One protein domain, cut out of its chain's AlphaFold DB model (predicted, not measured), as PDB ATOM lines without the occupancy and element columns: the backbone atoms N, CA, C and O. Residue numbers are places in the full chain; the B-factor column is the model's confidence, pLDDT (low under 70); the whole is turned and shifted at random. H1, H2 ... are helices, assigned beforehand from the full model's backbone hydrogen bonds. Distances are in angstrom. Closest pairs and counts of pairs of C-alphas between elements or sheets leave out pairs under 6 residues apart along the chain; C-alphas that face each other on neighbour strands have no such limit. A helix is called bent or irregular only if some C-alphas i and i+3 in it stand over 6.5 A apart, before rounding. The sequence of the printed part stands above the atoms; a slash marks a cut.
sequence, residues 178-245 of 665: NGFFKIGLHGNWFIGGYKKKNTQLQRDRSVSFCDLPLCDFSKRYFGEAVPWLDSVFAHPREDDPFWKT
ATOM      1  N   ASN A 178     828.849 -16.314 184.948       93.81
ATOM      2  CA  ASN A 178     828.194 -17.428 185.657       93.81
ATOM      3  C   ASN A 178     828.496 -18.825 185.060       93.81
ATOM      4  O   ASN A 178     827.586 -19.617 184.827       93.81
ATOM      5  N   GLY A 179     829.757 -19.112 184.725       94.75
ATOM      6  CA  GLY A 179     830.138 -20.383 184.096       94.75
ATOM      7  C   GLY A 179     830.081 -20.427 182.571       94.75
ATOM      8  O   GLY A 179     830.602 -21.367 181.971       94.75
ATOM      9  N   PHE A 180     829.528 -19.405 181.918       95.31
ATOM     10  CA  PHE A 180     829.391 -19.344 180.464       95.31
ATOM     11  C   PHE A 180     830.482 -18.502 179.822       95.31
ATOM     12  O   PHE A 180     830.595 -17.304 180.081       95.31
ATOM     13  N   PHE A 181     831.266 -19.126 178.946       94.19
ATOM     14  CA  PHE A 181     832.281 -18.427 178.168       94.19
ATOM     15  C   PHE A 181     831.619 -17.476 177.161       94.19
ATOM     16  O   PHE A 181     830.732 -17.880 176.403       94.19
ATOM     17  N   LYS A 182     832.063 -16.218 177.146       92.94
ATOM     18  CA  LYS A 182     831.506 -15.125 176.336       92.94
ATOM     19  C   LYS A 182     832.102 -15.113 174.930       92.94
ATOM     20  O   LYS A 182     833.129 -14.486 174.670       92.94
ATOM     21  N   ILE A 183     831.427 -15.771 173.993       90.44
ATOM     22  CA  ILE A 183     831.834 -15.861 172.584       90.44
ATOM     23  C   ILE A 183     831.836 -14.487 171.909       90.44
ATOM     24  O   ILE A 183     832.743 -14.213 171.121       90.44
ATOM     25  N   GLY A 184     830.858 -13.623 172.209       84.50
ATOM     26  CA  GLY A 184     830.622 -12.397 171.435       84.50
ATOM     27  C   GLY A 184     831.839 -11.462 171.321       84.50
ATOM     28  O   GLY A 184     831.997 -10.815 170.285       84.50
ATOM     29  N   LEU A 185     832.746 -11.460 172.315       84.38
ATOM     30  CA  LEU A 185     834.124 -10.941 172.195       84.38
ATOM     31  C   LEU A 185     835.165 -12.022 172.077       84.38
ATOM     32  O   LEU A 185     835.937 -12.050 171.118       84.38
ATOM     33  N   HIS A 186     835.219 -12.874 173.094       85.75
ATOM     34  CA  HIS A 186     836.402 -13.669 173.340       85.75
ATOM     35  C   HIS A 186     836.528 -14.828 172.368       85.75
ATOM     36  O   HIS A 186     837.642 -15.288 172.157       85.75
ATOM     37  N   GLY A 187     835.453 -15.215 171.676       83.31
ATOM     38  CA  GLY A 187     835.545 -16.155 170.567       83.31
ATOM     39  C   GLY A 187     836.456 -15.615 169.463       83.31
ATOM     40  O   GLY A 187     837.582 -16.079 169.289       83.31
ATOM     41  N   ASN A 188     836.011 -14.572 168.758       79.69
ATOM     42  CA  ASN A 188     836.776 -13.990 167.647       79.69
ATOM     43  C   ASN A 188     838.094 -13.343 168.091       79.69
ATOM     44  O   ASN A 188     839.060 -13.343 167.330       79.69
ATOM     45  N   TRP A 189     838.146 -12.785 169.302       85.44
ATOM     46  CA  TRP A 189     839.344 -12.122 169.806       85.44
ATOM     47  C   TRP A 189     840.490 -13.106 170.072       85.44
ATOM     48  O   TRP A 189     841.602 -12.866 169.601       85.44
ATOM     49  N   PHE A 190     840.232 -14.243 170.736       81.50
ATOM     50  CA  PHE A 190     841.267 -15.267 170.926       81.50
ATOM     51  C   PHE A 190     841.687 -15.906 169.601       81.50
ATOM     52  O   PHE A 190     842.882 -16.083 169.367       81.50
ATOM     53  N   ILE A 191     840.729 -16.173 168.704       79.06
ATOM     54  CA  ILE A 191     841.012 -16.685 167.355       79.06
ATOM     55  C   ILE A 191     841.929 -15.722 166.589       79.06
ATOM     56  O   ILE A 191     842.950 -16.137 166.048       79.06
ATOM     57  N   GLY A 192     841.587 -14.430 166.545       75.69
ATOM     58  CA  GLY A 192     842.352 -13.419 165.809       75.69
ATOM     59  C   GLY A 192     843.697 -13.068 166.448       75.69
ATOM     60  O   GLY A 192     844.602 -12.592 165.763       75.69
ATOM     61  N   GLY A 193     843.830 -13.290 167.754       75.81
ATOM     62  CA  GLY A 193     845.063 -13.080 168.497       75.81
ATOM     63  C   GLY A 193     846.087 -14.210 168.336       75.81
ATOM     64  O   GLY A 193     847.281 -13.987 168.532       75.81
ATOM     65  N   TYR A 194     845.662 -15.402 167.910       78.00
ATOM     66  CA  TYR A 194     846.575 -16.500 167.609       78.00
ATOM     67  C   TYR A 194     847.311 -16.267 166.277       78.00
ATOM     68  O   TYR A 194     846.748 -16.419 165.194       78.00
ATOM     69  N   LYS A 195     848.585 -15.859 166.350       68.56
ATOM     70  CA  LYS A 195     849.356 -15.333 165.202       68.56
ATOM     71  C   LYS A 195     850.296 -16.336 164.509       68.56
ATOM     72  O   LYS A 195     850.948 -15.960 163.533       68.56
ATOM     73  N   LYS A 196     850.383 -17.599 164.958       67.69
ATOM     74  CA  LYS A 196     851.182 -18.628 164.258       67.69
ATOM     75  C   LYS A 196     850.594 -18.921 162.861       67.69
ATOM     76  O   LYS A 196     849.381 -18.923 162.665       67.69
ATOM     77  N   LYS A 197     851.467 -19.114 161.862       55.50
ATOM     78  CA  LYS A 197     851.098 -19.331 160.443       55.50
ATOM     79  C   LYS A 197     850.557 -20.755 160.204       55.50
ATOM     80  O   LYS A 197     850.970 -21.671 160.901       55.50
ATOM     81  N   ASN A 198     849.734 -20.938 159.159       52.50
ATOM     82  CA  ASN A 198     849.209 -22.231 158.662       52.50
ATOM     83  C   ASN A 198     848.174 -22.960 159.546       52.50
ATOM     84  O   ASN A 198     848.196 -24.185 159.646       52.50
ATOM     85  N   THR A 199     847.210 -22.242 160.117       55.56
ATOM     86  CA  THR A 199     846.062 -22.863 160.803       55.56
ATOM     87  C   THR A 199     844.890 -23.129 159.840       55.56
ATOM     88  O   THR A 199     844.743 -22.444 158.822       55.56
ATOM     89  N   GLN A 200     844.027 -24.109 160.147       51.09
ATOM     90  CA  GLN A 200     842.803 -24.404 159.369       51.09
ATOM     91  C   GLN A 200     841.872 -23.172 159.286       51.09
ATOM     92  O   GLN A 200     841.273 -22.903 158.246       51.09
ATOM     93  N   LEU A 201     841.882 -22.354 160.341       53.19
ATOM     94  CA  LEU A 201     841.236 -21.042 160.467       53.19
ATOM     95  C   LEU A 201     841.601 -19.990 159.408       53.19
ATOM     96  O   LEU A 201     840.818 -19.080 159.138       53.19
ATOM     97  N   GLN A 202     842.793 -20.067 158.808       53.12
ATOM     98  CA  GLN A 202     843.165 -19.152 157.719       53.12
ATOM     99  C   GLN A 202     842.475 -19.522 156.395       53.12
ATOM    100  O   GLN A 202     842.449 -18.700 155.479       53.12
ATOM    101  N   ARG A 203     841.907 -20.735 156.298       51.34
ATOM    102  CA  ARG A 203     841.226 -21.273 155.110       51.34
ATOM    103  C   ARG A 203     839.705 -21.253 155.248       51.34
ATOM    104  O   ARG A 203     839.031 -20.948 154.272       51.34
ATOM    105  N   ASP A 204     839.188 -21.521 156.445       53.19
ATOM    106  CA  ASP A 204     837.762 -21.466 156.772       53.19
ATOM    107  C   ASP A 204     837.564 -20.614 158.030       53.19
ATOM    108  O   ASP A 204     838.114 -20.902 159.092       53.19
ATOM    109  N   ARG A 205     836.823 -19.509 157.898       55.38
ATOM    110  CA  ARG A 205     836.571 -18.568 159.001       55.38
ATOM    111  C   ARG A 205     835.382 -18.981 159.871       55.38
ATOM    112  O   ARG A 205     835.053 -18.247 160.801       55.38
ATOM    113  N   SER A 206     834.712 -20.094 159.569       66.25
ATOM    114  CA  SER A 206     833.575 -20.562 160.360       66.25
ATOM    115  C   SER A 206     834.048 -21.435 161.528       66.25
ATOM    116  O   SER A 206     834.396 -22.601 161.379       66.25
ATOM    117  N   VAL A 207     834.094 -20.843 162.723       79.62
ATOM    118  CA  VAL A 207     834.300 -21.586 163.972       79.62
ATOM    119  C   VAL A 207     832.958 -21.871 164.619       79.62
ATOM    120  O   VAL A 207     832.119 -20.977 164.738       79.62
ATOM    121  N   SER A 208     832.789 -23.101 165.090       87.88
ATOM    122  CA  SER A 208     831.633 -23.535 165.857       87.88
ATOM    123  C   SER A 208     832.044 -23.810 167.301       87.88
ATOM    124  O   SER A 208     832.801 -24.727 167.610       87.88
ATOM    125  N   PHE A 209     831.475 -23.042 168.226       89.69
ATOM    126  CA  PHE A 209     831.559 -23.340 169.660       89.69
ATOM    127  C   PHE A 209     830.577 -24.446 170.091       89.69
ATOM    128  O   PHE A 209     830.495 -24.757 171.275       89.69
ATOM    129  N   CYS A 210     829.848 -25.045 169.140       91.44
ATOM    130  CA  CYS A 210     829.025 -26.236 169.365       91.44
ATOM    131  C   CYS A 210     829.823 -27.538 169.160       91.44
ATOM    132  O   CYS A 210     829.316 -28.616 169.467       91.44
ATOM    133  N   ASP A 211     831.050 -27.463 168.627       91.06
ATOM    134  CA  ASP A 211     831.861 -28.639 168.311       91.06
ATOM    135  C   ASP A 211     832.518 -29.203 169.579       91.06
ATOM    136  O   ASP A 211     833.400 -28.585 170.184       91.06
ATOM    137  N   LEU A 212     832.113 -30.416 169.958       93.31
ATOM    138  CA  LEU A 212     832.532 -31.073 171.195       93.31
ATOM    139  C   LEU A 212     833.674 -32.093 170.989       93.31
ATOM    140  O   LEU A 212     833.744 -32.733 169.938       93.31
ATOM    141  N   PRO A 213     834.553 -32.285 171.993       93.69
ATOM    142  CA  PRO A 213     834.649 -31.483 173.214       93.69
ATOM    143  C   PRO A 213     835.282 -30.109 172.935       93.69
ATOM    144  O   PRO A 213     836.047 -29.949 171.977       93.69
ATOM    145  N   LEU A 214     834.962 -29.116 173.771       90.75
ATOM    146  CA  LEU A 214     835.504 -27.757 173.643       90.75
ATOM    147  C   LEU A 214     836.998 -27.705 173.997       90.75
ATOM    148  O   LEU A 214     837.724 -26.891 173.445       90.75
ATOM    149  N   CYS A 215     837.494 -28.593 174.861       88.50
ATOM    150  CA  CYS A 215     838.922 -28.676 175.183       88.50
ATOM    151  C   CYS A 215     839.804 -29.097 173.989       88.50
ATOM    152  O   CYS A 215     841.019 -28.953 174.053       88.50
ATOM    153  N   ASP A 216     839.212 -29.596 172.897       88.38
ATOM    154  CA  ASP A 216     839.919 -29.874 171.640       88.38
ATOM    155  C   ASP A 216     839.850 -28.697 170.648       88.38
ATOM    156  O   ASP A 216     840.325 -28.816 169.520       88.38
ATOM    157  N   PHE A 217     839.271 -27.556 171.043       87.38
ATOM    158  CA  PHE A 217     839.086 -26.383 170.185       87.38
ATOM    159  C   PHE A 217     840.394 -25.922 169.538       87.38
ATOM    160  O   PHE A 217     840.445 -25.731 168.323       87.38
ATOM    161  N   SER A 218     841.461 -25.771 170.328       87.56
ATOM    162  CA  SER A 218     842.759 -25.316 169.826       87.56
ATOM    163  C   SER A 218     843.333 -26.287 168.794       87.56
ATOM    164  O   SER A 218     843.617 -25.892 167.667       87.56
ATOM    165  N   LYS A 219     843.385 -27.585 169.110       87.44
ATOM    166  CA  LYS A 219     843.838 -28.625 168.175       87.44
ATOM    167  C   LYS A 219     843.003 -28.650 166.900       87.44
ATOM    168  O   LYS A 219     843.567 -28.765 165.816       87.44
ATOM    169  N   ARG A 220     841.679 -28.524 167.023       86.38
ATOM    170  CA  ARG A 220     840.740 -28.559 165.897       86.38
ATOM    171  C   ARG A 220     840.941 -27.375 164.960       86.38
ATOM    172  O   ARG A 220     841.064 -27.575 163.762       86.38
ATOM    173  N   TYR A 221     840.994 -26.156 165.489       82.94
ATOM    174  CA  TYR A 221     840.964 -24.949 164.659       82.94
ATOM    175  C   TYR A 221     842.352 -24.342 164.402       82.94
ATOM    176  O   TYR A 221     842.606 -23.806 163.316       82.94
ATOM    177  N   PHE A 222     843.279 -24.454 165.357       83.25
ATOM    178  CA  PHE A 222     844.670 -24.015 165.213       83.25
ATOM    179  C   PHE A 222     845.608 -25.111 164.691       83.25
ATOM    180  O   PHE A 222     846.673 -24.783 164.180       83.25
ATOM    181  N   GLY A 223     845.227 -26.392 164.756       83.25
ATOM    182  CA  GLY A 223     846.076 -27.514 164.331       83.25
ATOM    183  C   GLY A 223     847.126 -27.940 165.367       83.25
ATOM    184  O   GLY A 223     847.881 -28.878 165.124       83.25
ATOM    185  N   GLU A 224     847.172 -27.280 166.524       86.81
ATOM    186  CA  GLU A 224     848.034 -27.610 167.661       86.81
ATOM    187  C   GLU A 224     847.325 -27.262 168.976       86.81
ATOM    188  O   GLU A 224     846.398 -26.452 168.995       86.81
ATOM    189  N   ALA A 225     847.747 -27.882 170.080       87.69
ATOM    190  CA  ALA A 225     847.244 -27.512 171.398       87.69
ATOM    191  C   ALA A 225     847.732 -26.106 171.767       87.69
ATOM    192  O   ALA A 225     848.904 -25.781 171.562       87.69
ATOM    193  N   VAL A 226     846.853 -25.297 172.356       87.62
ATOM    194  CA  VAL A 226     847.179 -23.946 172.829       87.62
ATOM    195  C   VAL A 226     846.864 -23.894 174.322       87.62
ATOM    196  O   VAL A 226     845.763 -23.486 174.699       87.62
ATOM    197  N   PRO A 227     847.815 -24.305 175.189       86.88
ATOM    198  CA  PRO A 227     847.536 -24.567 176.600       86.88
ATOM    199  C   PRO A 227     846.918 -23.388 177.351       86.88
ATOM    200  O   PRO A 227     846.047 -23.595 178.190       86.88
ATOM    201  N   TRP A 228     847.321 -22.152 177.035       85.31
ATOM    202  CA  TRP A 228     846.763 -20.964 177.684       85.31
ATOM    203  C   TRP A 228     845.276 -20.762 177.354       85.31
ATOM    204  O   TRP A 228     844.517 -20.336 178.218       85.31
ATOM    205  N   LEU A 229     844.833 -21.098 176.136       87.25
ATOM    206  CA  LEU A 229     843.422 -21.004 175.749       87.25
ATOM    207  C   LEU A 229     842.630 -22.187 176.308       87.25
ATOM    208  O   LEU A 229     841.541 -22.004 176.846       87.25
ATOM    209  N   ASP A 230     843.192 -23.390 176.207       87.75
ATOM    210  CA  ASP A 230     842.549 -24.610 176.694       87.75
ATOM    211  C   ASP A 230     842.322 -24.546 178.214       87.75
ATOM    212  O   ASP A 230     841.271 -24.965 178.699       87.75
ATOM    213  N   SER A 231     843.261 -23.944 178.959       89.75
ATOM    214  CA  SER A 231     843.119 -23.706 180.401       89.75
ATOM    215  C   SER A 231     841.946 -22.776 180.698       89.75
ATOM    216  O   SER A 231     841.133 -23.088 181.561       89.75
ATOM    217  N   VAL A 232     841.764 -21.689 179.935       90.81
ATOM    218  CA  VAL A 232     840.591 -20.812 180.104       90.81
ATOM    219  C   VAL A 232     839.293 -21.617 179.999       90.81
ATOM    220  O   VAL A 232     838.434 -21.468 180.860       90.81
ATOM    221  N   PHE A 233     839.169 -22.529 179.027       92.38
ATOM    222  CA  PHE A 233     837.985 -23.391 178.897       92.38
ATOM    223  C   PHE A 233     837.823 -24.421 180.025       92.38
ATOM    224  O   PHE A 233     836.707 -24.883 180.280       92.38
ATOM    225  N   ALA A 234     838.908 -24.817 180.687       93.38
ATOM    226  CA  ALA A 234     838.895 -25.805 181.763       93.38
ATOM    227  C   ALA A 234     838.415 -25.242 183.113       93.38
ATOM    228  O   ALA A 234     837.999 -26.023 183.968       93.38
ATOM    229  N   HIS A 235     838.412 -23.916 183.289       95.00
ATOM    230  CA  HIS A 235     838.191 -23.261 184.584       95.00
ATOM    231  C   HIS A 235     836.971 -22.313 184.584       95.00
ATOM    232  O   HIS A 235     837.114 -21.110 184.795       95.00
ATOM    233  N   PRO A 236     835.735 -22.810 184.374       94.81
ATOM    234  CA  PRO A 236     834.548 -21.965 184.239       94.81
ATOM    235  C   PRO A 236     834.037 -21.380 185.564       94.81
ATOM    236  O   PRO A 236     833.028 -20.687 185.553       94.81
ATOM    237  N   ARG A 237     834.648 -21.668 186.717       94.12
ATOM    238  CA  ARG A 237     834.187 -21.125 188.003       94.12
ATOM    239  C   ARG A 237     835.054 -19.957 188.444       94.12
ATOM    240  O   ARG A 237     836.272 -20.036 188.348       94.12
ATOM    241  N   GLU A 238     834.424 -18.912 188.976       92.50
ATOM    242  CA  GLU A 238     835.123 -17.731 189.509       92.50
ATOM    243  C   GLU A 238     836.048 -18.077 190.685       92.50
ATOM    244  O   GLU A 238     837.117 -17.490 190.837       92.50
ATOM    245  N   ASP A 239     835.648 -19.051 191.506       92.56
ATOM    246  CA  ASP A 239     836.379 -19.498 192.695       92.56
ATOM    247  C   ASP A 239     837.545 -20.456 192.388       92.56
ATOM    248  O   ASP A 239     838.272 -20.847 193.305       92.56
ATOM    249  N   ASP A 240     837.759 -20.807 191.115       94.62
ATOM    250  CA  ASP A 240     838.835 -21.703 190.702       94.62
ATOM    251  C   ASP A 240     840.221 -21.078 190.984       94.62
ATOM    252  O   ASP A 240     840.483 -19.939 190.572       94.62
ATOM    253  N   PRO A 241     841.147 -21.800 191.654       93.88
ATOM    254  CA  PRO A 241     842.506 -21.323 191.905       93.88
ATOM    255  C   PRO A 241     843.268 -20.870 190.653       93.88
ATOM    256  O   PRO A 241     844.157 -20.027 190.777       93.88
ATOM    257  N   PHE A 242     842.918 -21.375 189.464       92.81
ATOM    258  CA  PHE A 242     843.487 -20.940 188.189       92.81
ATOM    259  C   PHE A 242     843.451 -19.418 188.018       92.81
ATOM    260  O   PHE A 242     844.459 -18.831 187.631       92.81
ATOM    261  N   TRP A 243     842.353 -18.748 188.383       92.19
ATOM    262  CA  TRP A 243     842.208 -17.292 188.230       92.19
ATOM    263  C   TRP A 243     843.152 -16.474 189.126       92.19
ATOM    264  O   TRP A 243     843.292 -15.264 188.950       92.19
ATOM    265  N   LYS A 244     843.846 -17.135 190.062       88.81
ATOM    266  CA  LYS A 244     844.899 -16.567 190.916       88.81
ATOM    267  C   LYS A 244     846.309 -16.922 190.431       88.81
ATOM    268  O   LYS A 244     847.251 -16.841 191.213       88.81
ATOM    269  N   THR A 245     846.471 -17.369 189.191       89.12
ATOM    270  CA  THR A 245     847.779 -17.633 188.566       89.12
ATOM    271  C   THR A 245     848.127 -16.536 187.559       89.12
ATOM    272  O   THR A 245     847.266 -15.735 187.186       89.12
TER     273      THR A 245
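What this domain is: This is residues 178 to 245 of the 665 residues of the protein "CocE/NonD family hydrolase" of Lentisphaerae bacterium (UniProt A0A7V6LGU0). The longest helix, H1, runs alongside H3 of the hairpin H2 and H3, with a loop at one end and H4 at the other. The printed part has 68 residues, under half in helices H1 to H4, and no named strand. All helix and compact, radius of gyration of the C-alphas 12.4 A, it spans 38 by 21 by 20 A.

How they stand to each other: H1, residues 183 to 193, is close but not clearly touching H3, residues 227 to 234; closest C-alphas 190 and 229 are 7.8 A apart. H2, residues 214 to 222, touches H3 in a hairpin; closest C-alphas 215 and 230 are 5.7 A apart. O i to N i+4 pairs within hydrogen-bond range number 6 of 7 in H1, 3 of 5 in H2, 3 of 4 in H3.

Where its parts are: H1 begins at (831.834, -15.861, 172.584) and H4, residues 241 to 244, ends at (844.899, -16.567, 190.916). H2 is irregular: C-alphas 215 and 218 are 7.4 A apart.

The domain as a whole: The link H1 to H2 is long; residues 195 to 206 have pLDDT under 70.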